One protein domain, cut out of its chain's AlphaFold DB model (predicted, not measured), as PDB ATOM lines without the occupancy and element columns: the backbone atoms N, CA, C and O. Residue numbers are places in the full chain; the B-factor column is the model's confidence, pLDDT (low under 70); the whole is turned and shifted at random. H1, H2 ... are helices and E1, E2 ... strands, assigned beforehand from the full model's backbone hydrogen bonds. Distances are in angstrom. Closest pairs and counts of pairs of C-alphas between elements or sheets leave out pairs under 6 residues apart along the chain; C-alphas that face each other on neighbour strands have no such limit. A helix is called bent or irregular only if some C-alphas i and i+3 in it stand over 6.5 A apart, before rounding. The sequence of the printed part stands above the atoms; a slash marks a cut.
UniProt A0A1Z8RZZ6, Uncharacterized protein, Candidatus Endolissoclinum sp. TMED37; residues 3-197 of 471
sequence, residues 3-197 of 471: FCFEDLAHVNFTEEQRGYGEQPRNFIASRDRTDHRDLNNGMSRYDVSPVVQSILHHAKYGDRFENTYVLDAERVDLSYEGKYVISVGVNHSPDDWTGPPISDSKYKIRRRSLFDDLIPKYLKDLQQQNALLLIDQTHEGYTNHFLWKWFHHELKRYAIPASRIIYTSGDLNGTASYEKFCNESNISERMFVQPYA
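AT A GLANCE: This is residues 3 to 197 of the 471 residues of an uncharacterized protein of Candidatus Endolissoclinum sp. TMED37 (UniProt A0A1Z8RZZ6). A small sheet of three parallel strands, E4 E5 E6, makes the core; H4 crosses one face and H2 stands up from the other, while long loops run round it. A loose two-strand ribbon, E1 and E2, with the short H1 lies beyond E4, while H5 and H6 are close to each other at a steep tilt of 67 degrees, only just short of about perpendicular, H5 not on the sheet and H6 only grazing it. The printed part has 195 residues, with elements in the order E1 H1 E2 H2 E3 E4 H3 H4 E5 H5 E6 H6. It is mixed, helices and strands, with under half of its residues in these elements. It is compact, with a radius of gyration of the C-alphas of 17.0 A and spans of 50 by 42 by 33 A.

HOW THE PARTS SIT: E5, residues 131 to 137, is the inner strand, parallel to E4, residues 84 to 90, at 20 degrees, and N 86 and O 132 are 2.8 A apart. E6, residues 165 to 169, is parallel to E5 at 14 degrees, with N 166 and O 133 at 2.8 A. E4, H3 H4, E5 and E5, H5, E6 are strand-helix-strand units, parallel neighbour strands joined through helices, with right-handed crossovers; here H3 is residues 94 to 97, H4 120 to 127 and H5 145 to 157. H4, height 9.1 A, runs across the strands, at 67 degrees to E5 on the local plane; its Asp 125 and Ala 131 have the closest C-alphas, 5.3 A apart. H2, residues 50 to 60, is on the opposite face and stands up from the sheet at 48 degrees; the closest C-alphas of H2 and E4, Pro 50 and Gly 89, are 6.8 A apart. H6, residues 174 to 184, only grazes the sheet with residues 174 to 175. H5 and H6 are close but not clearly touching, Trp 148 and Tyr 178 having the closest C-alphas at 6.8 A. E3, residues 74 to 76, pairs with no named strand. E1, residues 7 to 10, and E2, residues 22 to 25, are antiparallel, with N 23 and O 9 at 2.9 A. Between them in the chain is H1, residues 15 to 20, only just irregular, with C-alphas 16 and 19 at 7.0 A. Every O i to N i+4 pair is within hydrogen-bond range in H2, H4 and H6, but 8 of 9 in H5 and 0 of 2 in H1, where 1 of 3 O i to N i+3 pairs is; H3 is too short for an i+4 pair.

IN THESE COORDINATES: E1 begins at C-alpha 7, (-10.762, -19.566, -47.631), and H6 ends at C-alpha 184, (-27.324, -29.522, -11.872). E4 is 19.3 A long, E5 19.6 A, H5 19.4 A, H6 15.4 A and H2 15.3 A.

THE WHOLE: The C-alphas farthest apart, of Asp 63 and Ser 105, are 54.5 A apart. The printed part has no cut. The links E2 to H2, H2 to E3 and H3 to H4 are long. The pLDDT is under 70 for 54 residues, among them 7 to 24, 26 to 43 and 100 to 111.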
ATOM      1  N   PHE A   3     -14.313 -11.175 -37.970       94.38
ATOM      2  CA  PHE A   3     -14.689 -12.565 -38.238       94.38
ATOM      3  C   PHE A   3     -13.650 -13.185 -39.163       94.38
ATOM      4  O   PHE A   3     -13.493 -12.729 -40.295       94.38
ATOM      5  N   CYS A   4     -12.913 -14.175 -38.664       92.25
ATOM      6  CA  CYS A   4     -11.880 -14.853 -39.439       92.25
ATOM      7  C   CYS A   4     -12.514 -15.909 -40.349       92.25
ATOM      8  O   CYS A   4     -13.479 -16.559 -39.943       92.25
ATOM      9  N   PHE A   5     -11.973 -16.049 -41.558       87.25
ATOM     10  CA  PHE A   5     -12.315 -17.079 -42.535       87.25
ATOM     11  C   PHE A   5     -11.034 -17.699 -43.114       87.25
ATOM     12  O   PHE A   5     -10.037 -17.000 -43.295       87.25
ATOM     13  N   GLU A   6     -11.046 -19.004 -43.385       82.50
ATOM     14  CA  GLU A   6      -9.878 -19.739 -43.889       82.50
ATOM     15  C   GLU A   6      -9.692 -19.609 -45.402       82.50
ATOM     16  O   GLU A   6      -8.556 -19.574 -45.867       82.50
ATOM     17  N   ASP A   7     -10.788 -19.583 -46.165       69.75
ATOM     18  CA  ASP A   7     -10.762 -19.566 -47.631       69.75
ATOM     19  C   ASP A   7     -12.070 -18.997 -48.209       69.75
ATOM     20  O   ASP A   7     -13.115 -19.039 -47.550       69.75
ATOM     21  N   LEU A   8     -12.020 -18.511 -49.452       58.22
ATOM     22  CA  LEU A   8     -13.177 -18.217 -50.297       58.22
ATOM     23  C   LEU A   8     -13.466 -19.460 -51.147       58.22
ATOM     24  O   LEU A   8     -12.783 -19.725 -52.128       58.22
ATOM     25  N   ALA A   9     -14.475 -20.245 -50.770       53.19
ATOM     26  CA  ALA A   9     -14.846 -21.448 -51.514       53.19
ATOM     27  C   ALA A   9     -16.303 -21.371 -51.986       53.19
ATOM     28  O   ALA A   9     -17.173 -20.826 -51.304       53.19
ATOM     29  N   HIS A  10     -16.595 -21.939 -53.157       43.38
ATOM     30  CA  HIS A  10     -17.972 -22.058 -53.635       43.38
ATOM     31  C   HIS A  10     -18.812 -22.909 -52.685       43.38
ATOM     32  O   HIS A  10     -18.469 -24.045 -52.348       43.38
ATOM     33  N   VAL A  11     -19.957 -22.359 -52.294       47.72
ATOM     34  CA  VAL A  11     -20.992 -23.093 -51.582       47.72
ATOM     35  C   VAL A  11     -21.762 -23.904 -52.609       47.72
ATOM     36  O   VAL A  11     -22.610 -23.376 -53.321       47.72
ATOM     37  N   ASN A  12     -21.455 -25.195 -52.710       40.66
ATOM     38  CA  ASN A  12     -22.330 -26.114 -53.425       40.66
ATOM     39  C   ASN A  12     -23.525 -26.413 -52.527       40.66
ATOM     40  O   ASN A  12     -23.535 -27.401 -51.797       40.66
ATOM     41  N   PHE A  13     -24.537 -25.562 -52.590       52.38
ATOM     42  CA  PHE A  13     -25.876 -26.107 -52.499       52.38
ATOM     43  C   PHE A  13     -26.324 -26.530 -53.909       52.38
ATOM     44  O   PHE A  13     -25.534 -26.442 -54.847       52.38
ATOM     45  N   THR A  14     -27.528 -27.076 -54.053       44.69
ATOM     46  CA  THR A  14     -28.087 -27.651 -55.292       44.69
ATOM     47  C   THR A  14     -27.824 -26.812 -56.557       44.69
ATOM     48  O   THR A  14     -27.441 -25.647 -56.491       44.69
ATOM     49  N   GLU A  15     -28.033 -27.380 -57.749       39.78
ATOM     50  CA  GLU A  15     -27.746 -26.700 -59.028       39.78
ATOM     51  C   GLU A  15     -28.357 -25.283 -59.144       39.78
ATOM     52  O   GLU A  15     -27.761 -24.401 -59.759       39.78
ATOM     53  N   GLU A  16     -29.472 -25.044 -58.448       38.66
ATOM     54  CA  GLU A  16     -30.192 -23.770 -58.314       38.66
ATOM     55  C   GLU A  16     -29.460 -22.705 -57.471       38.66
ATOM     56  O   GLU A  16     -29.662 -21.507 -57.653       38.66
ATOM     57  N   GLN A  17     -28.579 -23.111 -56.555       41.03
ATOM     58  CA  GLN A  17     -27.864 -22.233 -55.624       41.03
ATOM     59  C   GLN A  17     -26.419 -21.926 -56.067       41.03
ATOM     60  O   GLN A  17     -25.720 -21.152 -55.411       41.03
ATOM     61  N   ARG A  18     -25.985 -22.427 -57.236       40.66
ATOM     62  CA  ARG A  18     -24.712 -22.028 -57.878       40.66
ATOM     63  C   ARG A  18     -24.618 -20.519 -58.166       40.66
ATOM     64  O   ARG A  18     -23.519 -20.003 -58.353       40.66
ATOM     65  N   GLY A  19     -25.743 -19.798 -58.163       37.88
ATOM     66  CA  GLY A  19     -25.806 -18.348 -58.376       37.88
ATOM     67  C   GLY A  19     -25.283 -17.475 -57.223       37.88
ATOM     68  O   GLY A  19     -25.117 -16.275 -57.421       37.88
ATOM     69  N   TYR A  20     -24.996 -18.033 -56.039       41.47
ATOM     70  CA  TYR A  20     -24.598 -17.254 -54.850       41.47
ATOM     71  C   TYR A  20     -23.093 -16.915 -54.752       41.47
ATOM     72  O   TYR A  20     -22.676 -16.286 -53.776       41.47
ATOM     73  N   GLY A  21     -22.276 -17.278 -55.750       49.78
ATOM     74  CA  GLY A  21     -20.839 -16.965 -55.788       49.78
ATOM     75  C   GLY A  21     -19.996 -17.710 -54.739       49.78
ATOM     76  O   GLY A  21     -20.461 -18.643 -54.085       49.78
ATOM     77  N   GLU A  22     -18.720 -17.339 -54.606       54.47
ATOM     78  CA  GLU A  22     -17.842 -17.841 -53.537       54.47
ATOM     79  C   GLU A  22     -18.282 -17.285 -52.175       54.47
ATOM     80  O   GLU A  22     -18.599 -16.098 -52.055       54.47
ATOM     81  N   GLN A  23     -18.281 -18.121 -51.131       58.38
ATOM     82  CA  GLN A  23     -18.526 -17.667 -49.762       58.38
ATOM     83  C   GLN A  23     -17.339 -18.019 -48.858       58.38
ATOM     84  O   GLN A  23     -16.771 -19.107 -48.965       58.38
ATOM     85  N   PRO A  24     -16.965 -17.122 -47.933       63.16
ATOM     86  CA  PRO A  24     -15.855 -17.372 -47.029       63.16
ATOM     87  C   PRO A  24     -16.226 -18.425 -45.970       63.16
ATOM     88  O   PRO A  24     -17.294 -18.337 -45.361       63.16
ATOM     89  N   ARG A  25     -15.355 -19.418 -45.729       70.44
ATOM     90  CA  ARG A  25     -15.605 -20.561 -44.821       70.44
ATOM     91  C   ARG A  25     -14.454 -20.804 -43.838       70.44
ATOM     92  O   ARG A  25     -13.304 -20.545 -44.162       70.44
ATOM     93  N   ASN A  26     -14.774 -21.343 -42.655       60.44
ATOM     94  CA  ASN A  26     -13.804 -21.740 -41.615       60.44
ATOM     95  C   ASN A  26     -13.474 -23.242 -41.590       60.44
ATOM     96  O   ASN A  26     -12.698 -23.692 -40.755       60.44
ATOM     97  N   PHE A  27     -14.096 -24.024 -42.474       69.12
ATOM     98  CA  PHE A  27     -13.894 -25.465 -42.592       69.12
ATOM     99  C   PHE A  27     -13.970 -25.838 -44.076       69.12
ATOM    100  O   PHE A  27     -15.050 -25.934 -44.658       69.12
ATOM    101  N   ILE A  28     -12.806 -25.977 -44.714       63.91
ATOM    102  CA  ILE A  28     -12.709 -26.297 -46.146       63.91
ATOM    103  C   ILE A  28     -13.247 -27.699 -46.474       63.91
ATOM    104  O   ILE A  28     -13.246 -28.606 -45.640       63.91
ATOM    105  N   ALA A  29     -13.624 -27.904 -47.740       60.19
ATOM    106  CA  ALA A  29     -14.291 -29.110 -48.239       60.19
ATOM    107  C   ALA A  29     -13.558 -30.443 -47.969       60.19
ATOM    108  O   ALA A  29     -14.156 -31.506 -48.106       60.19
ATOM    109  N   SER A  30     -12.269 -30.438 -47.614       55.38
ATOM    110  CA  SER A  30     -11.536 -31.651 -47.224       55.38
ATOM    111  C   SER A  30     -11.909 -32.162 -45.827       55.38
ATOM    112  O   SER A  30     -11.917 -33.372 -45.624       55.38
ATOM    113  N   ARG A  31     -12.261 -31.261 -44.898       66.56
ATOM    114  CA  ARG A  31     -12.759 -31.570 -43.540       66.56
ATOM    115  C   ARG A  31     -14.258 -31.869 -43.511       66.56
ATOM    116  O   ARG A  31     -14.777 -32.413 -42.544       66.56
ATOM    117  N   ASP A  32     -14.927 -31.536 -44.605       59.84
ATOM    118  CA  ASP A  32     -16.346 -31.767 -44.845       59.84
ATOM    119  C   ASP A  32     -16.657 -33.184 -45.370       59.84
ATOM    120  O   ASP A  32     -17.796 -33.646 -45.359       59.84
ATOM    121  N   ARG A  33     -15.634 -33.915 -45.835       54.66
ATOM    122  CA  ARG A  33     -15.820 -35.275 -46.348       54.66
ATOM    123  C   ARG A  33     -16.089 -36.232 -45.195       54.66
ATOM    124  O   ARG A  33     -15.171 -36.658 -44.500       54.66
ATOM    125  N   THR A  34     -17.339 -36.646 -45.052       49.59
ATOM    126  CA  THR A  34     -17.615 -37.978 -44.522       49.59
ATOM    127  C   THR A  34     -17.151 -38.998 -45.573       49.59
ATOM    128  O   THR A  34     -17.305 -38.772 -46.776       49.59
ATOM    129  N   ASP A  35     -16.620 -40.150 -45.159       47.41
ATOM    130  CA  ASP A  35     -16.326 -41.282 -46.064       47.41
ATOM    131  C   ASP A  35     -17.595 -41.866 -46.741       47.41
ATOM    132  O   ASP A  35     -17.542 -42.882 -47.430       47.41
ATOM    133  N   HIS A  36     -18.755 -41.220 -46.575       47.59
ATOM    134  CA  HIS A  36     -20.058 -41.645 -47.070       47.59
ATOM    135  C   HIS A  36     -20.806 -40.466 -47.705       47.59
ATOM    136  O   HIS A  36     -21.755 -39.932 -47.132       47.59
ATOM    137  N   ARG A  37     -20.410 -40.088 -48.929       40.47
ATOM    138  CA  ARG A  37     -21.177 -39.134 -49.759       40.47
ATOM    139  C   ARG A  37     -22.622 -39.589 -50.012       40.47
ATOM    140  O   ARG A  37     -23.472 -38.748 -50.279       40.47
ATOM    141  N   ASP A  38     -22.902 -40.883 -49.865       40.19
ATOM    142  CA  ASP A  38     -24.200 -41.484 -50.183       40.19
ATOM    143  C   ASP A  38     -25.282 -41.288 -49.102       40.19
ATOM    144  O   ASP A  38     -26.445 -41.581 -49.361       40.19
ATOM    145  N   LEU A  39     -24.947 -40.781 -47.903       43.75
ATOM    146  CA  LEU A  39     -25.919 -40.625 -46.801       43.75
ATOM    147  C   LEU A  39     -26.404 -39.182 -46.560       43.75
ATOM    148  O   LEU A  39     -27.433 -38.999 -45.916       43.75
ATOM    149  N   ASN A  40     -25.716 -38.159 -47.084       45.22
ATOM    150  CA  ASN A  40     -25.953 -36.758 -46.691       45.22
ATOM    151  C   ASN A  40     -26.822 -35.940 -47.670       45.22
ATOM    152  O   ASN A  40     -26.849 -34.714 -47.579       45.22
ATOM    153  N   ASN A  41     -27.515 -36.565 -48.632       48.59
ATOM    154  CA  ASN A  41     -28.283 -35.865 -49.684       48.59
ATOM    155  C   ASN A  41     -27.496 -34.730 -50.394       48.59
ATOM    156  O   ASN A  41     -28.094 -33.806 -50.940       48.59
ATOM    157  N   GLY A  42     -26.157 -34.778 -50.371       53.84
ATOM    158  CA  GLY A  42     -25.275 -33.756 -50.943       53.84
ATOM    159  C   GLY A  42     -25.022 -32.499 -50.094       53.84
ATOM    160  O   GLY A  42     -24.334 -31.611 -50.590       53.84
ATOM    161  N   MET A  43     -25.523 -32.396 -48.854       60.81
ATOM    162  CA  MET A  43     -25.270 -31.235 -47.983       60.81
ATOM    163  C   MET A  43     -23.961 -31.358 -47.188       60.81
ATOM    164  O   MET A  43     -23.590 -32.426 -46.697       60.81
ATOM    165  N   SER A  44     -23.264 -30.225 -47.087       71.81
ATOM    166  CA  SER A  44     -22.017 -30.029 -46.341       71.81
ATOM    167  C   SER A  44     -22.278 -30.111 -44.831       71.81
ATOM    168  O   SER A  44     -23.261 -29.553 -44.357       71.81
ATOM    169  N   ARG A  45     -21.416 -30.773 -44.057       77.75
ATOM    170  CA  ARG A  45     -21.425 -30.814 -42.584       77.75
ATOM    171  C   ARG A  45     -21.207 -29.428 -41.974       77.75
ATOM    172  O   ARG A  45     -21.838 -29.100 -40.969       77.75
ATOM    173  N   TYR A  46     -20.311 -28.644 -42.573       83.38
ATOM    174  CA  TYR A  46     -19.948 -27.306 -42.117       83.38
ATOM    175  C   TYR A  46     -20.265 -26.253 -43.168       83.38
ATOM    176  O   TYR A  46     -19.864 -26.358 -44.324       83.38
ATOM    177  N   ASP A  47     -20.897 -25.176 -42.737       78.56
ATOM    178  CA  ASP A  47     -21.247 -24.060 -43.594       78.56
ATOM    179  C   ASP A  47     -20.860 -22.713 -42.992       78.56
ATOM    180  O   ASP A  47     -20.247 -22.591 -41.928       78.56
ATOM    181  N   VAL A  48     -21.212 -21.669 -43.720       83.88
ATOM    182  CA  VAL A  48     -21.196 -20.299 -43.251       83.88
ATOM    183  C   VAL A  48     -22.281 -20.123 -42.188       83.88
ATOM    184  O   VAL A  48     -23.415 -20.533 -42.400       83.88
ATOM    185  N   SER A  49     -21.958 -19.477 -41.065       90.25
ATOM    186  CA  SER A  49     -22.951 -19.138 -40.034       90.25
ATOM    187  C   SER A  49     -23.986 -18.132 -40.578       90.25
ATOM    188  O   SER A  49     -23.600 -17.005 -40.929       90.25
ATOM    189  N   PRO A  50     -25.289 -18.485 -40.619       86.94
ATOM    190  CA  PRO A  50     -26.360 -17.553 -40.982       86.94
ATOM    191  C   PRO A  50     -26.378 -16.283 -40.125       86.94
ATOM    192  O   PRO A  50     -26.564 -15.177 -40.640       86.94
ATOM    193  N   VAL A  51     -26.130 -16.414 -38.820       89.75
ATOM    194  CA  VAL A  51     -26.094 -15.284 -37.886       89.75
ATOM    195  C   VAL A  51     -24.953 -14.331 -38.219       89.75
ATOM    196  O   VAL A  51     -25.166 -13.120 -38.269       89.75
ATOM    197  N   VAL A  52     -23.750 -14.839 -38.495       90.62
ATOM    198  CA  VAL A  52     -22.611 -13.982 -38.853       90.62
ATOM    199  C   VAL A  52     -22.833 -13.292 -40.195       90.62
ATOM    200  O   VAL A  52     -22.516 -12.110 -40.319       90.62
ATOM    201  N   GLN A  53     -23.451 -13.959 -41.175       86.12
ATOM    202  CA  GLN A  53     -23.862 -13.283 -42.413       86.12
ATOM    203  C   GLN A  53     -24.880 -12.178 -42.143       86.12
ATOM    204  O   GLN A  53     -24.766 -11.091 -42.708       86.12
ATOM    205  N   SER A  54     -25.827 -12.412 -41.232       84.25
ATOM    206  CA  SER A  54     -26.762 -11.382 -40.787       84.25
ATOM    207  C   SER A  54     -26.022 -10.193 -40.166       84.25
ATOM    208  O   SER A  54     -26.257  -9.063 -40.584       84.25
ATOM    209  N   ILE A  55     -25.090 -10.415 -39.236       88.44
ATOM    210  CA  ILE A  55     -24.307  -9.349 -38.585       88.44
ATOM    211  C   ILE A  55     -23.491  -8.551 -39.613       88.44
ATOM    212  O   ILE A  55     -23.546  -7.323 -39.623       88.44
ATOM    213  N   LEU A  56     -22.771  -9.230 -40.511       87.62
ATOM    214  CA  LEU A  56     -21.975  -8.587 -41.561       87.62
ATOM    215  C   LEU A  56     -22.846  -7.802 -42.553       87.62
ATOM    216  O   LEU A  56     -22.439  -6.745 -43.032       87.62
ATOM    217  N   HIS A  57     -24.056  -8.285 -42.847       82.75
ATOM    218  CA  HIS A  57     -25.025  -7.551 -43.656       82.75
ATOM    219  C   HIS A  57     -25.457  -6.250 -42.967       82.75
ATOM    220  O   HIS A  57     -25.416  -5.192 -43.594       82.75
ATOM    221  N   HIS A  58     -25.803  -6.299 -41.675       83.12
ATOM    222  CA  HIS A  58     -26.149  -5.095 -40.909       83.12
ATOM    223  C   HIS A  58     -24.979  -4.111 -40.834       83.12
ATOM    224  O   HIS A  58     -25.189  -2.911 -40.947       83.12
ATOM    225  N   ALA A  59     -23.743  -4.598 -40.709       85.38
ATOM    226  CA  ALA A  59     -22.554  -3.749 -40.728       85.38
ATOM    227  C   ALA A  59     -22.382  -3.014 -42.065       85.38
ATOM    228  O   ALA A  59     -22.148  -1.809 -42.089       85.38
ATOM    229  N   LYS A  60     -22.555  -3.731 -43.183       83.31
ATOM    230  CA  LYS A  60     -22.416  -3.177 -44.535       83.31
ATOM    231  C   LYS A  60     -23.505  -2.161 -44.884       83.31
ATOM    232  O   LYS A  60     -23.237  -1.216 -45.621       83.31
ATOM    233  N   TYR A  61     -24.728  -2.373 -44.405       78.94
ATOM    234  CA  TYR A  61     -25.894  -1.547 -44.734       78.94
ATOM    235  C   TYR A  61     -26.408  -0.754 -43.526       78.94
ATOM    236  O   TYR A  61     -27.593  -0.438 -43.463       78.94
ATOM    237  N   GLY A  62     -25.532  -0.439 -42.569       72.12
ATOM    238  CA  GLY A  62     -25.918   0.066 -41.251       72.12
ATOM    239  C   GLY A  62     -26.711   1.369 -41.238       72.12
ATOM    240  O   GLY A  62     -27.524   1.558 -40.339       72.12
ATOM    241  N   ASP A  63     -26.571   2.205 -42.266       72.62
ATOM    242  CA  ASP A  63     -27.357   3.438 -42.427       72.62
ATOM    243  C   ASP A  63     -28.856   3.172 -42.674       72.62
ATOM    244  O   ASP A  63     -29.671   4.091 -42.634       72.62
ATOM    245  N   ARG A  64     -29.234   1.920 -42.970       71.81
ATOM    246  CA  ARG A  64     -30.622   1.516 -43.239       71.81
ATOM    247  C   ARG A  64     -31.371   1.013 -42.009       71.81
ATOM    248  O   ARG A  64     -32.595   0.937 -42.091       71.81
ATOM    249  N   PHE A  65     -30.665   0.680 -40.929       72.75
ATOM    250  CA  PHE A  65     -31.251   0.111 -39.716       72.75
ATOM    251  C   PHE A  65     -31.211   1.119 -38.566       72.75
ATOM    252  O   PHE A  65     -30.268   1.898 -38.415       72.75
ATOM    253  N   GLU A  66     -32.231   1.077 -37.717       69.50
ATOM    254  CA  GLU A  66     -32.266   1.825 -36.471       69.50
ATOM    255  C   GLU A  66     -31.194   1.289 -35.511       69.50
ATOM    256  O   GLU A  66     -31.114   0.089 -35.244       69.50
ATOM    257  N   ASN A  67     -30.388   2.196 -34.948       60.62
ATOM    258  CA  ASN A  67     -29.395   1.890 -33.913       60.62
ATOM    259  C   ASN A  67     -28.335   0.842 -34.329       60.62
ATOM    260  O   ASN A  67     -28.046  -0.099 -33.585       60.62
ATOM    261  N   THR A  68     -27.713   0.992 -35.507       60.84
ATOM    262  CA  THR A  68     -26.655   0.062 -35.939       60.84
ATOM    263  C   THR A  68     -25.364   0.241 -35.144       60.84
ATOM    264  O   THR A  68     -24.522   1.083 -35.452       60.84
ATOM    265  N   TYR A  69     -25.148  -0.635 -34.165       70.19
ATOM    266  CA  TYR A  69     -23.903  -0.693 -33.401       70.19
ATOM    267  C   TYR A  69     -22.887  -1.689 -33.965       70.19
ATOM    268  O   TYR A  69     -22.022  -2.081 -33.206       70.19
ATOM    269  N   VAL A  70     -22.950  -2.145 -35.220       78.25
ATOM    270  CA  VAL A  70     -22.018  -3.167 -35.772       78.25
ATOM    271  C   VAL A  70     -21.203  -2.693 -36.977       78.25
ATOM    272  O   VAL A  70     -20.629  -3.516 -37.680       78.25
ATOM    273  N   LEU A  71     -21.107  -1.381 -37.214       77.75
ATOM    274  CA  LEU A  71     -20.387  -0.805 -38.365       77.75
ATOM    275  C   LEU A  71     -18.902  -1.208 -38.439       77.75
ATOM    276  O   LEU A  71     -18.296  -1.163 -39.502       77.75
ATOM    277  N   ASP A  72     -18.311  -1.619 -37.315       84.50
ATOM    278  CA  ASP A  72     -16.925  -2.076 -37.206       84.50
ATOM    279  C   ASP A  72     -16.743  -3.581 -37.493       84.50
ATOM    280  O   ASP A  72     -15.644  -4.118 -37.294       84.50
ATOM    281  N   ALA A  73     -17.814  -4.294 -37.861       89.81
ATOM    282  CA  ALA A  73     -17.771  -5.715 -38.168       89.81
ATOM    283  C   ALA A  73     -17.267  -5.967 -39.592       89.81
ATOM    284  O   ALA A  73     -17.872  -5.529 -40.568       89.81
ATOM    285  N   GLU A  74     -16.188  -6.735 -39.719       90.75
ATOM    286  CA  GLU A  74     -15.606  -7.068 -41.019       90.75
ATOM    287  C   GLU A  74     -15.039  -8.488 -41.055       90.75
ATOM    288  O   GLU A  74     -14.848  -9.146 -40.025       90.75
ATOM    289  N   ARG A  75     -14.771  -8.944 -42.278       91.56
ATOM    290  CA  ARG A  75     -14.117 -10.219 -42.561       91.56
ATOM    291  C   ARG A  75     -12.599 -10.030 -42.503       91.56
ATOM    292  O   ARG A  75     -12.092  -9.048 -43.034       91.56
ATOM    293  N   VAL A  76     -11.899 -10.983 -41.900       92.06
ATOM    294  CA  VAL A  76     -10.431 -11.080 -41.904       92.06
ATOM    295  C   VAL A  76     -10.011 -12.499 -42.287       92.06
ATOM    296  O   VAL A  76     -10.823 -13.422 -42.218       92.06
ATOM    297  N   ASP A  77      -8.758 -12.683 -42.683       90.62
ATOM    298  CA  ASP A  77      -8.197 -13.994 -43.017       90.62
ATOM    299  C   ASP A  77      -7.279 -14.530 -41.900       90.62
ATOM    300  O   ASP A  77      -7.184 -13.961 -40.806       90.62
ATOM    301  N   LEU A  78      -6.615 -15.656 -42.164       89.06
ATOM    302  CA  LEU A  78      -5.710 -16.319 -41.222       89.06
ATOM    303  C   LEU A  78      -4.429 -15.534 -40.900       89.06
ATOM    304  O   LEU A  78      -3.772 -15.870 -39.916       89.06
ATOM    305  N   SER A  79      -4.073 -14.517 -41.690       89.44
ATOM    306  CA  SER A  79      -2.928 -13.636 -41.421       89.44
ATOM    307  C   SER A  79      -3.226 -12.577 -40.356       89.44
ATOM    308  O   SER A  79      -2.323 -11.871 -39.910       89.44
ATOM    309  N   TYR A  80      -4.486 -12.453 -39.924       93.81
ATOM    310  CA  TYR A  80      -4.865 -11.507 -38.888       93.81
ATOM    311  C   TYR A  80      -4.328 -11.921 -37.507       93.81
ATOM    312  O   TYR A  80      -4.647 -12.987 -36.974       93.81
ATOM    313  N   GLU A  81      -3.537 -11.030 -36.906       91.94
ATOM    314  CA  GLU A  81      -2.865 -11.241 -35.611       91.94
ATOM    315  C   GLU A  81      -3.622 -10.639 -34.411       91.94
ATOM    316  O   GLU A  81      -3.191 -10.763 -33.266       91.94
ATOM    317  N   GLY A  82      -4.747  -9.955 -34.648       94.25
ATOM    318  CA  GLY A  82      -5.587  -9.419 -33.574       94.25
ATOM    319  C   GLY A  82      -6.560 -10.454 -33.007       94.25
ATOM    320  O   GLY A  82      -6.513 -11.634 -33.334       94.25
ATOM    321  N   LYS A  83      -7.497  -9.996 -32.173       97.00
ATOM    322  CA  LYS A  83      -8.575 -10.839 -31.643       97.00
ATOM    323  C   LYS A  83      -9.731 -10.984 -32.631       97.00
ATOM    324  O   LYS A  83     -10.150  -9.995 -33.235       97.00
ATOM    325  N   TYR A  84     -10.284 -12.187 -32.763       97.56
ATOM    326  CA  TYR A  84     -11.302 -12.484 -33.777       97.56
ATOM    327  C   TYR A  84     -12.322 -13.540 -33.334       97.56
ATOM    328  O   TYR A  84     -12.186 -14.199 -32.305       97.56
ATOM    329  N   VAL A  85     -13.373 -13.695 -34.133       97.69
ATOM    330  CA  VAL A  85     -14.378 -14.751 -34.004       97.69
ATOM    331  C   VAL A  85     -14.180 -15.760 -35.131       97.69
ATOM    332  O   VAL A  85     -14.123 -15.384 -36.301       97.69
ATOM    333  N   ILE A  86     -14.094 -17.035 -34.772       96.38
ATOM    334  CA  ILE A  86     -14.224 -18.181 -35.671       96.38
ATOM    335  C   ILE A  86     -15.714 -18.500 -35.733       96.38
ATOM    336  O   ILE A  86     -16.331 -18.716 -34.692       96.38
ATOM    337  N   SER A  87     -16.310 -18.524 -36.920       94.50
ATOM    338  CA  SER A  87     -17.742 -18.805 -37.080       94.50
ATOM    339  C   SER A  87     -17.999 -19.980 -38.007       94.50
ATOM    340  O   SER A  87     -17.457 -20.011 -39.113       94.50
ATOM    341  N   VAL A  88     -18.869 -20.893 -37.594       92.06
ATOM    342  CA  VAL A  88     -19.235 -22.077 -38.372       92.06
ATOM    343  C   VAL A  88     -20.724 -22.360 -38.252       92.06
ATOM    344  O   VAL A  88     -21.260 -22.440 -37.151       92.06
ATOM    345  N   GLY A  89     -21.385 -22.491 -39.398       90.94
ATOM    346  CA  GLY A  89     -22.693 -23.119 -39.506       90.94
ATOM    347  C   GLY A  89     -22.532 -24.634 -39.431       90.94
ATOM    348  O   GLY A  89     -21.641 -25.186 -40.073       90.94
ATOM    349  N   VAL A  90     -23.357 -25.313 -38.648       88.44
ATOM    350  CA  VAL A  90     -23.389 -26.779 -38.587       88.44
ATOM    351  C   VAL A  90     -24.730 -27.270 -39.114       88.44
ATOM    352  O   VAL A  90     -25.785 -26.809 -38.682       88.44
ATOM    353  N   ASN A  91     -24.686 -28.188 -40.075       79.25
ATOM    354  CA  ASN A  91     -25.884 -28.721 -40.718       79.25
ATOM    355  C   ASN A  91     -26.288 -30.067 -40.107       79.25
ATOM    356  O   ASN A  91     -25.462 -30.777 -39.532       79.25
ATOM    357  N   HIS A  92     -27.555 -30.433 -40.310       75.88
ATOM    358  CA  HIS A  92     -28.155 -31.691 -39.860       75.88
ATOM    359  C   HIS A  92     -28.210 -31.855 -38.331       75.88
ATOM    360  O   HIS A  92     -28.268 -30.887 -37.562       75.88
ATOM    361  N   SER A  93     -28.292 -33.111 -37.893       78.88
ATOM    362  CA  SER A  93     -28.382 -33.480 -36.491       78.88
ATOM    363  C   SER A  93     -27.037 -33.261 -35.790       78.88
ATOM    364  O   SER A  93     -25.990 -33.368 -36.431       78.88
ATOM    365  N   PRO A  94     -27.021 -32.997 -34.470       85.56
ATOM    366  CA  PRO A  94     -25.781 -32.919 -33.706       85.56
ATOM    367  C   PRO A  94     -24.840 -34.109 -33.921       85.56
ATOM    368  O   PRO A  94     -23.637 -33.901 -34.051       85.56
ATOM    369  N   ASP A  95     -25.376 -35.322 -34.094       79.00
ATOM    370  CA  ASP A  95     -24.595 -36.542 -34.350       79.00
ATOM    371  C   ASP A  95     -23.660 -36.432 -35.573       79.00
ATOM    372  O   ASP A  95     -22.619 -37.096 -35.642       79.00
ATOM    373  N   ASP A  96     -23.990 -35.569 -36.537       77.56
ATOM    374  CA  ASP A  96     -23.190 -35.360 -37.741       77.56
ATOM    375  C   ASP A  96     -21.933 -34.528 -37.483       77.56
ATOM    376  O   ASP A  96     -20.931 -34.702 -38.184       77.56
ATOM    377  N   TRP A  97     -21.940 -33.660 -36.468       84.06
ATOM    378  CA  TRP A  97     -20.826 -32.761 -36.172       84.06
ATOM    379  C   TRP A  97     -20.188 -32.924 -34.793       84.06
ATOM    380  O   TRP A  97     -19.066 -32.447 -34.596       84.06
ATOM    381  N   THR A  98     -20.793 -33.701 -33.897       84.69
ATOM    382  CA  THR A  98     -20.209 -34.049 -32.598       84.69
ATOM    383  C   THR A  98     -19.188 -35.194 -32.657       84.69
ATOM    384  O   THR A  98     -18.423 -35.380 -31.709       84.69
ATOM    385  N   GLY A  99     -19.128 -35.940 -33.769       74.12
ATOM    386  CA  GLY A  99     -18.466 -37.254 -33.835       74.12
ATOM    387  C   GLY A  99     -19.399 -38.367 -33.323       74.12
ATOM    388  O   GLY A  99     -20.491 -38.045 -32.846       74.12
ATOM    389  N   PRO A 100     -19.036 -39.669 -33.419       57.78
ATOM    390  CA  PRO A 100     -19.909 -40.728 -32.919       57.78
ATOM    391  C   PRO A 100     -20.144 -40.528 -31.412       57.78
ATOM    392  O   PRO A 100     -19.242 -40.040 -30.718       57.78
ATOM    393  N   PRO A 101     -21.315 -40.924 -30.880       50.47
ATOM    394  CA  PRO A 101     -21.555 -40.894 -29.446       50.47
ATOM    395  C   PRO A 101     -20.414 -41.607 -28.716       50.47
ATOM    396  O   PRO A 101     -19.957 -42.659 -29.163       50.47
ATOM    397  N   ILE A 102     -19.996 -41.074 -27.562       49.56
ATOM    398  CA  ILE A 102     -18.922 -41.631 -26.710       49.56
ATOM    399  C   ILE A 102     -19.120 -43.142 -26.428       49.56
ATOM    400  O   ILE A 102     -18.163 -43.840 -26.101       49.56
ATOM    401  N   SER A 103     -20.345 -43.660 -26.575       43.84
ATOM    402  CA  SER A 103     -20.730 -45.040 -26.282       43.84
ATOM    403  C   SER A 103     -21.186 -45.897 -27.472       43.84
ATOM    404  O   SER A 103     -21.536 -47.052 -27.235       43.84
ATOM    405  N   ASP A 104     -21.240 -45.402 -28.715       47.66
ATOM    406  CA  ASP A 104     -21.852 -46.187 -29.802       47.66
ATOM    407  C   ASP A 104     -20.832 -47.012 -30.602       47.66
ATOM    408  O   ASP A 104     -20.230 -46.565 -31.580       47.66
ATOM    409  N   SER A 105     -20.656 -48.269 -30.183       47.66
ATOM    410  CA  SER A 105     -19.790 -49.256 -30.835       47.66
ATOM    411  C   SER A 105     -20.290 -49.726 -32.211       47.66
ATOM    412  O   SER A 105     -19.619 -50.546 -32.843       47.66
ATOM    413  N   LYS A 106     -21.463 -49.272 -32.690       47.06
ATOM    414  CA  LYS A 106     -21.987 -49.648 -34.020       47.06
ATOM    415  C   LYS A 106     -21.286 -48.943 -35.177       47.06
ATOM    416  O   LYS A 106     -21.215 -49.514 -36.267       47.06
ATOM    417  N   TYR A 107     -20.740 -47.748 -34.968       52.19
ATOM    418  CA  TYR A 107     -20.028 -47.024 -36.017       52.19
ATOM    419  C   TYR A 107     -18.552 -47.432 -36.009       52.19
ATOM    420  O   TYR A 107     -17.745 -46.921 -35.241       52.19
ATOM    421  N   LYS A 108     -18.177 -48.365 -36.895       46.94
ATOM    422  CA  LYS A 108     -16.788 -48.841 -37.076       46.94
ATOM    423  C   LYS A 108     -15.801 -47.762 -37.565       46.94
ATOM    424  O   LYS A 108     -14.624 -48.063 -37.744       46.94
ATOM    425  N   ILE A 109     -16.256 -46.527 -37.787       51.34
ATOM    426  CA  ILE A 109     -15.451 -45.409 -38.288       51.34
ATOM    427  C   ILE A 109     -15.526 -44.263 -37.280       51.34
ATOM    428  O   ILE A 109     -16.598 -43.742 -36.972       51.34
ATOM    429  N   ARG A 110     -14.359 -43.858 -36.775       54.41
ATOM    430  CA  ARG A 110     -14.185 -42.724 -35.865       54.41
ATOM    431  C   ARG A 110     -14.413 -41.421 -36.640       54.41
ATOM    432  O   ARG A 110     -13.474 -40.905 -37.240       54.41
ATOM    433  N   ARG A 111     -15.645 -40.895 -36.659       66.56
ATOM    434  CA  ARG A 111     -15.888 -39.530 -37.167       66.56
ATOM    435  C   ARG A 111     -15.244 -38.523 -36.207       66.56
ATOM    436  O   ARG A 111     -15.397 -38.643 -34.995       66.56
ATOM    437  N   ARG A 112     -14.494 -37.567 -36.756       76.88
ATOM    438  CA  ARG A 112     -13.889 -36.455 -36.007       76.88
ATOM    439  C   ARG A 112     -14.978 -35.543 -35.461       76.88
ATOM    440  O   ARG A 112     -15.990 -35.366 -36.131       76.88
ATOM    441  N   SER A 113     -14.795 -34.973 -34.277       86.69
ATOM    442  CA  SER A 113     -15.672 -33.910 -33.776       86.69
ATOM    443  C   SER A 113     -15.387 -32.573 -34.478       86.69
ATOM    444  O   SER A 113     -14.371 -32.423 -35.154       86.69
ATOM    445  N   LEU A 114     -16.255 -31.575 -34.288       90.44
ATOM    446  CA  LEU A 114     -15.981 -30.194 -34.711       90.44
ATOM    447  C   LEU A 114     -14.657 -29.658 -34.152       90.44
ATOM    448  O   LEU A 114     -13.936 -28.941 -34.843       90.44
ATOM    449  N   PHE A 115     -14.308 -30.044 -32.924       91.81
ATOM    450  CA  PHE A 115     -13.068 -29.623 -32.280       91.81
ATOM    451  C   PHE A 115     -11.837 -30.359 -32.828       91.81
ATOM    452  O   PHE A 115     -10.774 -29.749 -32.929       91.81
ATOM    453  N   ASP A 116     -11.971 -31.627 -33.240       88.56
ATOM    454  CA  ASP A 116     -10.919 -32.359 -33.967       88.56
ATOM    455  C   ASP A 116     -10.579 -31.695 -35.323       88.56
ATOM    456  O   ASP A 116      -9.466 -31.871 -35.823       88.56
ATOM    457  N   ASP A 117     -11.516 -30.947 -35.917       88.12
ATOM    458  CA  ASP A 117     -11.363 -30.305 -37.231       88.12
ATOM    459  C   ASP A 117     -10.874 -28.840 -37.165       88.12
ATOM    460  O   ASP A 117     -10.656 -28.212 -38.211       88.12
ATOM    461  N   LEU A 118     -10.663 -28.293 -35.958       90.69
ATOM    462  CA  LEU A 118     -10.037 -26.981 -35.769       90.69
ATOM    463  C   LEU A 118      -8.572 -27.014 -36.224       90.69
ATOM    464  O   LEU A 118      -7.798 -27.889 -35.829       90.69
ATOM    465  N   ILE A 119      -8.151 -26.014 -37.000       91.12
ATOM    466  CA  ILE A 119      -6.729 -25.857 -37.333       91.12
ATOM    467  C   ILE A 119      -5.907 -25.471 -36.089       91.12
ATOM    468  O   ILE A 119      -6.435 -24.842 -35.165       91.12
ATOM    469  N   PRO A 120      -4.588 -25.757 -36.070       93.25
ATOM    470  CA  PRO A 120      -3.738 -25.469 -34.914       93.25
ATOM    471  C   PRO A 120      -3.775 -24.012 -34.432       93.25
ATOM    472  O   PRO A 120      -3.738 -23.780 -33.225       93.25
ATOM    473  N   LYS A 121      -3.884 -23.032 -35.348       94.31
ATOM    474  CA  LYS A 121      -4.009 -21.608 -34.986       94.31
ATOM    475  C   LYS A 121      -5.287 -21.345 -34.187       94.31
ATOM    476  O   LYS A 121      -5.204 -20.798 -33.096       94.31
ATOM    477  N   TYR A 122      -6.440 -21.791 -34.685       96.19
ATOM    478  CA  TYR A 122      -7.732 -21.621 -34.014       96.19
ATOM    479  C   TYR A 122      -7.756 -22.264 -32.634       96.19
ATOM    480  O   TYR A 122      -8.148 -21.618 -31.667       96.19
ATOM    481  N   LEU A 123      -7.284 -23.508 -32.524       96.56
ATOM    482  CA  LEU A 123      -7.211 -24.191 -31.235       96.56
ATOM    483  C   LEU A 123      -6.340 -23.412 -30.236       96.56
ATOM    484  O   LEU A 123      -6.770 -23.162 -29.110       96.56
ATOM    485  N   LYS A 124      -5.145 -22.983 -30.660       97.75
ATOM    486  CA  LYS A 124      -4.233 -22.204 -29.816       97.75
ATOM    487  C   LYS A 124      -4.838 -20.858 -29.409       97.75
ATOM    488  O   LYS A 124      -4.770 -20.498 -28.237       97.75
ATOM    489  N   ASP A 125      -5.465 -20.140 -30.337       98.00
ATOM    490  CA  ASP A 125      -6.061 -18.828 -30.070       98.00
ATOM    491  C   ASP A 125      -7.296 -18.936 -29.154       98.00
ATOM    492  O   ASP A 125      -7.512 -18.063 -28.314       98.00
ATOM    493  N   LEU A 126      -8.062 -20.032 -29.222       98.44
ATOM    494  CA  LEU A 126      -9.138 -20.329 -28.267       98.44
ATOM    495  C   LEU A 126      -8.594 -20.625 -26.860       98.44
ATOM    496  O   LEU A 126      -9.089 -20.065 -25.882       98.44
ATOM    497  N   GLN A 127      -7.544 -21.447 -26.750       98.25
ATOM    498  CA  GLN A 127      -6.871 -21.752 -25.477       98.25
ATOM    499  C   GLN A 127      -6.268 -20.493 -24.830       98.25
ATOM    500  O   GLN A 127      -6.344 -20.310 -23.617       98.25
ATOM    501  N   GLN A 128      -5.696 -19.602 -25.646       97.62
ATOM    502  CA  GLN A 128      -5.076 -18.345 -25.213       97.62
ATOM    503  C   GLN A 128      -6.075 -17.192 -25.043       97.62
ATOM    504  O   GLN A 128      -5.680 -16.096 -24.655       97.62
ATOM    505  N   GLN A 129      -7.366 -17.432 -25.291       97.31
ATOM    506  CA  GLN A 129      -8.438 -16.435 -25.224       97.31
ATOM    507  C   GLN A 129      -8.293 -15.254 -26.203       97.31
ATOM    508  O   GLN A 129      -8.864 -14.183 -25.984       97.31
ATOM    509  N   ASN A 130      -7.575 -15.467 -27.306       97.56
ATOM    510  CA  ASN A 130      -7.458 -14.528 -28.422       97.56
ATOM    511  C   ASN A 130      -8.610 -14.668 -29.429       97.56
ATOM    512  O   ASN A 130      -8.840 -13.758 -30.224       97.56
ATOM    513  N   ALA A 131      -9.353 -15.777 -29.378       98.25
ATOM    514  CA  ALA A 131     -10.501 -16.021 -30.240       98.25
ATOM    515  C   ALA A 131     -11.767 -16.429 -29.470       98.25
ATOM    516  O   ALA A 131     -11.718 -16.879 -28.318       98.25
ATOM    517  N   LEU A 132     -12.910 -16.280 -30.140       98.62
ATOM    518  CA  LEU A 132     -14.184 -16.924 -29.804       98.62
ATOM    519  C   LEU A 132     -14.558 -17.920 -30.901       98.62
ATOM    520  O   LEU A 132     -14.255 -17.677 -32.065       98.62
ATOM    521  N   LEU A 133     -15.258 -18.994 -30.544       98.38
ATOM    522  CA  LEU A 133     -15.855 -19.932 -31.493       98.38
ATOM    523  C   LEU A 133     -17.380 -19.810 -31.439       98.38
ATOM    524  O   LEU A 133     -17.988 -20.127 -30.419       98.38
ATOM    525  N   LEU A 134     -17.978 -19.348 -32.537       98.00
ATOM    526  CA  LEU A 134     -19.420 -19.265 -32.752       98.00
ATOM    527  C   LEU A 134     -19.875 -20.457 -33.593       98.00
ATOM    528  O   LEU A 134     -19.505 -20.578 -34.763       98.00
ATOM    529  N   ILE A 135     -20.685 -21.319 -32.984       96.38
ATOM    530  CA  ILE A 135     -21.286 -22.499 -33.610       96.38
ATOM    531  C   ILE A 135     -22.769 -22.207 -33.828       96.38
ATOM    532  O   ILE A 135     -23.498 -21.926 -32.876       96.38
ATOM    533  N   ASP A 136     -23.193 -22.254 -35.086       94.31
ATOM    534  CA  ASP A 136     -24.509 -21.814 -35.534       94.31
ATOM    535  C   ASP A 136     -25.313 -22.967 -36.131       94.31
ATOM    536  O   ASP A 136     -24.970 -23.512 -37.175       94.31
ATOM    537  N   GLN A 137     -26.401 -23.318 -35.459       91.62
ATOM    538  CA  GLN A 137     -27.362 -24.329 -35.874       91.62
ATOM    539  C   GLN A 137     -28.773 -23.727 -35.977       91.62
ATOM    540  O   GLN A 137     -29.764 -24.398 -35.724       91.62
ATOM    541  N   THR A 138     -28.907 -22.441 -36.314       90.69
ATOM    542  CA  THR A 138     -30.213 -21.741 -36.339       90.69
ATOM    543  C   THR A 138     -31.231 -22.303 -37.338       90.69
ATOM    544  O   THR A 138     -32.424 -22.024 -37.218       90.69
ATOM    545  N   HIS A 139     -30.798 -23.130 -38.293       84.38
ATOM    546  CA  HIS A 139     -31.684 -23.836 -39.222       84.38
ATOM    547  C   HIS A 139     -32.301 -25.118 -38.649       84.38
ATOM    548  O   HIS A 139     -33.179 -25.696 -39.286       84.38
ATOM    549  N   GLU A 140     -31.883 -25.554 -37.461       81.94
ATOM    550  CA  GLU A 140     -32.403 -26.754 -36.815       81.94
ATOM    551  C   GLU A 140     -32.689 -26.507 -35.325       81.94
ATOM    552  O   GLU A 140     -32.044 -25.702 -34.655       81.94
ATOM    553  N   GLY A 141     -33.675 -27.226 -34.791       73.94
ATOM    554  CA  GLY A 141     -34.099 -27.135 -33.390       73.94
ATOM    555  C   GLY A 141     -33.461 -28.165 -32.455       73.94
ATOM    556  O   GLY A 141     -33.903 -28.300 -31.322       73.94
ATOM    557  N   TYR A 142     -32.476 -28.943 -32.915       73.19
ATOM    558  CA  TYR A 142     -31.963 -30.090 -32.159       73.19
ATOM    559  C   TYR A 142     -31.030 -29.671 -31.018       73.19
ATOM    560  O   TYR A 142     -29.814 -29.613 -31.192       73.19
ATOM    561  N   THR A 143     -31.579 -29.492 -29.822       67.50
ATOM    562  CA  THR A 143     -30.777 -29.275 -28.609       67.50
ATOM    563  C   THR A 143     -31.000 -30.421 -27.628       67.50
ATOM    564  O   THR A 143     -31.642 -30.298 -26.590       67.50
ATOM    565  N   ASN A 144     -30.490 -31.594 -27.999       69.00
ATOM    566  CA  ASN A 144     -30.629 -32.820 -27.214       69.00
ATOM    567  C   ASN A 144     -29.827 -32.721 -25.898       69.00
ATOM    568  O   ASN A 144     -28.728 -32.166 -25.879       69.00
ATOM    569  N   HIS A 145     -30.324 -33.298 -24.799       68.75
ATOM    570  CA  HIS A 145     -29.669 -33.231 -23.484       68.75
ATOM    571  C   HIS A 145     -28.221 -33.753 -23.471       68.75
ATOM    572  O   HIS A 145     -27.410 -33.293 -22.662       68.75
ATOM    573  N   PHE A 146     -27.857 -34.689 -24.359       85.75
ATOM    574  CA  PHE A 146     -26.465 -35.151 -24.434       85.75
ATOM    575  C   PHE A 146     -25.503 -34.042 -24.885       85.75
ATOM    576  O   PHE A 146     -24.316 -34.090 -24.544       85.75
ATOM    577  N   LEU A 147     -25.996 -33.056 -25.640       89.44
ATOM    578  CA  LEU A 147     -25.178 -32.070 -26.330       89.44
ATOM    579  C   LEU A 147     -24.399 -31.192 -25.348       89.44
ATOM    580  O   LEU A 147     -23.208 -30.952 -25.538       89.44
ATOM    581  N   TRP A 148     -25.023 -30.793 -24.239       92.81
ATOM    582  CA  TRP A 148     -24.360 -30.019 -23.185       92.81
ATOM    583  C   TRP A 148     -23.210 -30.781 -22.537       92.81
ATOM    584  O   TRP A 148     -22.116 -30.239 -22.353       92.81
ATOM    585  N   LYS A 149     -23.419 -32.071 -22.259       92.06
ATOM    586  CA  LYS A 149     -22.367 -32.947 -21.738       92.06
ATOM    587  C   LYS A 149     -21.231 -33.108 -22.746       92.06
ATOM    588  O   LYS A 149     -20.067 -33.080 -22.348       92.06
ATOM    589  N   TRP A 150     -21.560 -33.265 -24.027       92.31
ATOM    590  CA  TRP A 150     -20.574 -33.366 -25.100       92.31
ATOM    591  C   TRP A 150     -19.728 -32.092 -25.217       92.31
ATOM    592  O   TRP A 150     -18.502 -32.191 -25.191       92.31
ATOM    593  N   PHE A 151     -20.351 -30.907 -25.234       95.19
ATOM    594  CA  PHE A 151     -19.630 -29.633 -25.281       95.19
ATOM    595  C   PHE A 151     -18.614 -29.541 -24.144       95.19
ATOM    596  O   PHE A 151     -17.419 -29.389 -24.383       95.19
ATOM    597  N   HIS A 152     -19.052 -29.709 -22.896       95.56
ATOM    598  CA  HIS A 152     -18.151 -29.600 -21.748       95.56
ATOM    599  C   HIS A 152     -17.076 -30.700 -21.704       95.56
ATOM    600  O   HIS A 152     -15.983 -30.461 -21.185       95.56
ATOM    601  N   HIS A 153     -17.341 -31.883 -22.269       93.69
ATOM    602  CA  HIS A 153     -16.326 -32.922 -22.441       93.69
ATOM    603  C   HIS A 153     -15.228 -32.491 -23.421       93.69
ATOM    604  O   HIS A 153     -14.046 -32.557 -23.080       93.69
ATOM    605  N   GLU A 154     -15.605 -32.018 -24.608       94.69
ATOM    606  CA  GLU A 154     -14.650 -31.590 -25.632       94.69
ATOM    607  C   GLU A 154     -13.868 -30.354 -25.173       94.69
ATOM    608  O   GLU A 154     -12.642 -30.327 -25.268       94.69
ATOM    609  N   LEU A 155     -14.526 -29.376 -24.548       97.06
ATOM    610  CA  LEU A 155     -13.847 -28.199 -23.997       97.06
ATOM    611  C   LEU A 155     -12.774 -28.573 -22.973       97.06
ATOM    612  O   LEU A 155     -11.666 -28.037 -23.010       97.06
ATOM    613  N   LYS A 156     -13.052 -29.565 -22.117       96.00
ATOM    614  CA  LYS A 156     -12.052 -30.118 -21.200       96.00
ATOM    615  C   LYS A 156     -10.924 -30.836 -21.947       96.00
ATOM    616  O   LYS A 156      -9.760 -30.637 -21.608       96.00
ATOM    617  N   ARG A 157     -11.250 -31.659 -22.949       95.31
ATOM    618  CA  ARG A 157     -10.278 -32.420 -23.758       95.31
ATOM    619  C   ARG A 157      -9.288 -31.508 -24.486       95.31
ATOM    620  O   ARG A 157      -8.107 -31.834 -24.542       95.31
ATOM    621  N   TYR A 158      -9.756 -30.374 -25.003       96.62
ATOM    622  CA  TYR A 158      -8.945 -29.411 -25.754       96.62
ATOM    623  C   TYR A 158      -8.433 -28.235 -24.916       96.62
ATOM    624  O   TYR A 158      -7.776 -27.353 -25.464       96.62
ATOM    625  N   ALA A 159      -8.702 -28.215 -23.607       97.88
ATOM    626  CA  ALA A 159      -8.348 -27.118 -22.704       97.88
ATOM    627  C   ALA A 159      -8.855 -25.739 -23.184       97.88
ATOM    628  O   ALA A 159      -8.161 -24.730 -23.061       97.88
ATOM    629  N   ILE A 160     -10.068 -25.698 -23.740       98.38
ATOM    630  CA  ILE A 160     -10.718 -24.463 -24.190       98.38
ATOM    631  C   ILE A 160     -11.638 -23.957 -23.066       98.38
ATOM    632  O   ILE A 160     -12.527 -24.701 -22.642       98.38
ATOM    633  N   PRO A 161     -11.480 -22.710 -22.586       98.12
ATOM    634  CA  PRO A 161     -12.388 -22.145 -21.589       98.12
ATOM    635  C   PRO A 161     -13.809 -22.034 -22.151       98.12
ATOM    636  O   PRO A 161     -13.999 -21.534 -23.263       98.12
ATOM    637  N   ALA A 162     -14.824 -22.458 -21.393       98.06
ATOM    638  CA  ALA A 162     -16.208 -22.471 -21.882       98.06
ATOM    639  C   ALA A 162     -16.703 -21.073 -22.269       98.06
ATOM    640  O   ALA A 162     -17.455 -20.925 -23.229       98.06
ATOM    641  N   SER A 163     -16.185 -20.031 -21.613       98.00
ATOM    642  CA  SER A 163     -16.480 -18.638 -21.948       98.00
ATOM    643  C   SER A 163     -16.005 -18.201 -23.343       98.00
ATOM    644  O   SER A 163     -16.330 -17.091 -23.775       98.00
ATOM    645  N   ARG A 164     -15.255 -19.051 -24.058       98.44
ATOM    646  CA  ARG A 164     -14.829 -18.824 -25.444       98.44
ATOM    647  C   ARG A 164     -15.784 -19.389 -26.492       98.44
ATOM    648  O   ARG A 164     -15.543 -19.189 -27.679       98.44
ATOM    649  N   ILE A 165     -16.860 -20.049 -26.071       98.62
ATOM    650  CA  ILE A 165     -17.844 -20.653 -26.969       98.62
ATOM    651  C   ILE A 165     -19.136 -19.845 -26.972       98.62
ATOM    652  O   ILE A 165     -19.669 -19.493 -25.918       98.62
ATOM    653  N   ILE A 166     -19.640 -19.597 -28.176       98.56
ATOM    654  CA  ILE A 166     -20.982 -19.098 -28.451       98.56
ATOM    655  C   ILE A 166     -21.709 -20.208 -29.211       98.56
ATOM    656  O   ILE A 166     -21.229 -20.652 -30.252       98.56
ATOM    657  N   TYR A 167     -22.851 -20.657 -28.703       97.06
ATOM    658  CA  TYR A 167     -23.708 -21.616 -29.391       97.06
ATOM    659  C   TYR A 167     -25.089 -21.006 -29.620       97.06
ATOM    660  O   TYR A 167     -25.723 -20.504 -28.689       97.06
ATOM    661  N   THR A 168     -25.541 -21.039 -30.868       95.62
ATOM    662  CA  THR A 168     -26.865 -20.567 -31.276       95.62
ATOM    663  C   THR A 168     -27.569 -21.669 -32.049       95.62
ATOM    664  O   THR A 168     -26.975 -22.293 -32.925       95.62
ATOM    665  N   SER A 169     -28.835 -21.921 -31.729       93.56
ATOM    666  CA  SER A 169     -29.673 -22.926 -32.388       93.56
ATOM    667  C   SER A 169     -31.103 -22.410 -32.541       93.56
ATOM    668  O   SER A 169     -31.460 -21.372 -31.974       93.56
ATOM    669  N   GLY A 170     -31.921 -23.119 -33.320       92.44
ATOM    670  CA  GLY A 170     -33.344 -22.818 -33.456       92.44
ATOM    671  C   GLY A 170     -34.189 -23.210 -32.237       92.44
ATOM    672  O   GLY A 170     -35.368 -22.869 -32.204       92.44
ATOM    673  N   ASP A 171     -33.629 -23.922 -31.252       93.31
ATOM    674  CA  ASP A 171     -34.359 -24.285 -30.033       93.31
ATOM    675  C   ASP A 171     -34.472 -23.092 -29.083       93.31
ATOM    676  O   ASP A 171     -33.517 -22.733 -28.388       93.31
ATOM    677  N   LEU A 172     -35.667 -22.523 -29.002       94.31
ATOM    678  CA  LEU A 172     -35.978 -21.356 -28.186       94.31
ATOM    679  C   LEU A 172     -35.900 -21.629 -26.678       94.31
ATOM    680  O   LEU A 172     -35.731 -20.693 -25.897       94.31
ATOM    681  N   ASN A 173     -35.898 -22.898 -26.258       93.44
ATOM    682  CA  ASN A 173     -35.653 -23.290 -24.868       93.44
ATOM    683  C   ASN A 173     -34.160 -23.493 -24.544       93.44
ATOM    684  O   ASN A 173     -33.814 -23.789 -23.395       93.44
ATOM    685  N   GLY A 174     -33.256 -23.303 -25.514       92.81
ATOM    686  CA  GLY A 174     -31.838 -23.649 -25.397       92.81
ATOM    687  C   GLY A 174     -31.112 -22.987 -24.218       92.81
ATOM    688  O   GLY A 174     -30.368 -23.666 -23.510       92.81
ATOM    689  N   THR A 175     -31.356 -21.698 -23.942       94.25
ATOM    690  CA  THR A 175     -30.740 -21.008 -22.788       94.25
ATOM    691  C   THR A 175     -31.186 -21.631 -21.467       94.25
ATOM    692  O   THR A 175     -30.340 -22.006 -20.659       94.25
ATOM    693  N   ALA A 176     -32.495 -21.805 -21.263       93.62
ATOM    694  CA  ALA A 176     -33.034 -22.372 -20.027       93.62
ATOM    695  C   ALA A 176     -32.580 -23.829 -19.824       93.62
ATOM    696  O   ALA A 176     -32.200 -24.221 -18.718       93.62
ATOM    697  N   SER A 177     -32.556 -24.619 -20.904       92.50
ATOM    698  CA  SER A 177     -32.043 -25.994 -20.907       92.50
ATOM    699  C   SER A 177     -30.566 -26.051 -20.501       92.50
ATOM    700  O   SER A 177     -30.181 -26.855 -19.645       92.50
ATOM    701  N   TYR A 178     -29.736 -25.162 -21.055       94.50
ATOM    702  CA  TYR A 178     -28.315 -25.091 -20.725       94.50
ATOM    703  C   TYR A 178     -28.064 -24.619 -19.287       94.50
ATOM    704  O   TYR A 178     -27.256 -25.209 -18.568       94.50
ATOM    705  N   GLU A 179     -28.783 -23.593 -18.826       94.94
ATOM    706  CA  GLU A 179     -28.675 -23.094 -17.453       94.94
ATOM    707  C   GLU A 179     -29.032 -24.168 -16.427       94.94
ATOM    708  O   GLU A 179     -28.292 -24.354 -15.455       94.94
ATOM    709  N   LYS A 180     -30.117 -24.911 -16.668       94.19
ATOM    710  CA  LYS A 180     -30.512 -26.054 -15.843       94.19
ATOM    711  C   LYS A 180     -29.393 -27.094 -15.777       94.19
ATOM    712  O   LYS A 180     -28.971 -27.452 -14.678       94.19
ATOM    713  N   PHE A 181     -28.854 -27.503 -16.928       94.12
ATOM    714  CA  PHE A 181     -27.742 -28.454 -16.992       94.12
ATOM    715  C   PHE A 181     -26.511 -27.973 -16.209       94.12
ATOM    716  O   PHE A 181     -25.919 -28.744 -15.448       94.12
ATOM    717  N   CYS A 182     -26.121 -26.702 -16.360       95.81
ATOM    718  CA  CYS A 182     -24.977 -26.145 -15.641       95.81
ATOM    719  C   CYS A 182     -25.203 -26.098 -14.129       95.81
ATOM    720  O   CYS A 182     -24.271 -26.386 -13.380       95.81
ATOM    721  N   ASN A 183     -26.409 -25.745 -13.681       96.25
ATOM    722  CA  ASN A 183     -26.757 -25.722 -12.261       96.25
ATOM    723  C   ASN A 183     -26.696 -27.135 -11.659       96.25
ATOM    724  O   ASN A 183     -26.031 -27.340 -10.650       96.25
ATOM    725  N   GLU A 184     -27.316 -28.118 -12.315       95.81
ATOM    726  CA  GLU A 184     -27.324 -29.522 -11.872       95.81
ATOM    727  C   GLU A 184     -25.920 -30.150 -11.890       95.81
ATOM    728  O   GLU A 184     -25.591 -30.981 -11.044       95.81
ATOM    729  N   SER A 185     -25.067 -29.719 -12.823       95.38
ATOM    730  CA  SER A 185     -23.693 -30.213 -12.978       95.38
ATOM    731  C   SER A 185     -22.641 -29.392 -12.217       95.38
ATOM    732  O   SER A 185     -21.451 -29.677 -12.346       95.38
ATOM    733  N   ASN A 186     -23.043 -28.378 -11.439       96.31
ATOM    734  CA  ASN A 186     -22.150 -27.447 -10.730       96.31
ATOM    735  C   ASN A 186     -21.082 -26.782 -11.629       96.31
ATOM    736  O   ASN A 186     -19.922 -26.621 -11.246       96.31
ATOM    737  N   ILE A 187     -21.468 -26.389 -12.844       95.94
ATOM    738  CA  ILE A 187     -20.593 -25.728 -13.818       95.94
ATOM    739  C   ILE A 187     -20.627 -24.209 -13.598       95.94
ATOM    740  O   ILE A 187     -21.653 -23.550 -13.806       95.94
ATOM    741  N   SER A 188     -19.480 -23.649 -13.201       94.31
ATOM    742  CA  SER A 188     -19.300 -22.211 -12.962       94.31
ATOM    743  C   SER A 188     -18.903 -21.437 -14.222       94.31
ATOM    744  O   SER A 188     -19.470 -20.380 -14.491       94.31
ATOM    745  N   GLU A 189     -17.962 -21.955 -15.017       95.88
ATOM    746  CA  GLU A 189     -17.595 -21.352 -16.298       95.88
ATOM    747  C   GLU A 189     -18.501 -21.879 -17.414       95.88
ATOM    748  O   GLU A 189     -18.488 -23.067 -17.740       95.88
ATOM    749  N   ARG A 190     -19.295 -20.979 -17.998       97.31
ATOM    750  CA  ARG A 190     -20.355 -21.309 -18.955       97.31
ATOM    751  C   ARG A 190     -20.054 -20.774 -20.349       97.31
ATOM    752  O   ARG A 190     -19.409 -19.735 -20.500       97.31
ATOM    753  N   MET A 191     -20.563 -21.489 -21.345       98.12
ATOM    754  CA  MET A 191     -20.696 -21.011 -22.717       98.12
ATOM    755  C   MET A 191     -21.753 -19.913 -22.791       98.12
ATOM    756  O   MET A 191     -22.609 -19.793 -21.912       98.12
ATOM    757  N   PHE A 192     -21.725 -19.136 -23.867       98.31
ATOM    758  CA  PHE A 192     -22.829 -18.252 -24.203       98.31
ATOM    759  C   PHE A 192     -23.801 -18.979 -25.128       98.31
ATOM    760  O   PHE A 192     -23.473 -19.251 -26.281       98.31
ATOM    761  N   VAL A 193     -24.981 -19.318 -24.613       96.94
ATOM    762  CA  VAL A 193     -26.039 -19.982 -25.382       96.94
ATOM    763  C   VAL A 193     -27.142 -18.980 -25.677       96.94
ATOM    764  O   VAL A 193     -27.767 -18.457 -24.753       96.94
ATOM    765  N   GLN A 194     -27.378 -18.730 -26.962       95.88
ATOM    766  CA  GLN A 194     -28.368 -17.770 -27.435       95.88
ATOM    767  C   GLN A 194     -29.243 -18.416 -28.514       95.88
ATOM    768  O   GLN A 194     -28.815 -18.504 -29.660       95.88
ATOM    769  N   PRO A 195     -30.468 -18.848 -28.182       95.19
ATOM    770  CA  PRO A 195     -31.452 -19.271 -29.163       95.19
ATOM    771  C   PRO A 195     -31.774 -18.185 -30.179       95.19
ATOM    772  O   PRO A 195     -31.792 -16.995 -29.838       95.19
ATOM    773  N   TYR A 196     -32.073 -18.601 -31.407       93.31
ATOM    774  CA  TYR A 196     -32.456 -17.698 -32.481       93.31
ATOM    775  C   TYR A 196     -33.310 -18.418 -33.542       93.31
ATOM    776  O   TYR A 196     -32.830 -19.283 -34.273       93.31
ATOM    777  N   ALA A 197     -34.574 -17.995 -33.674       93.19
ATOM    778  CA  ALA A 197     -35.480 -18.362 -34.765       93.19
ATOM    779  C   ALA A 197     -35.033 -17.778 -36.126       93.19
ATOM    780  O   ALA A 197     -35.602 -16.813 -36.636       93.19
TER     781      ALA A 197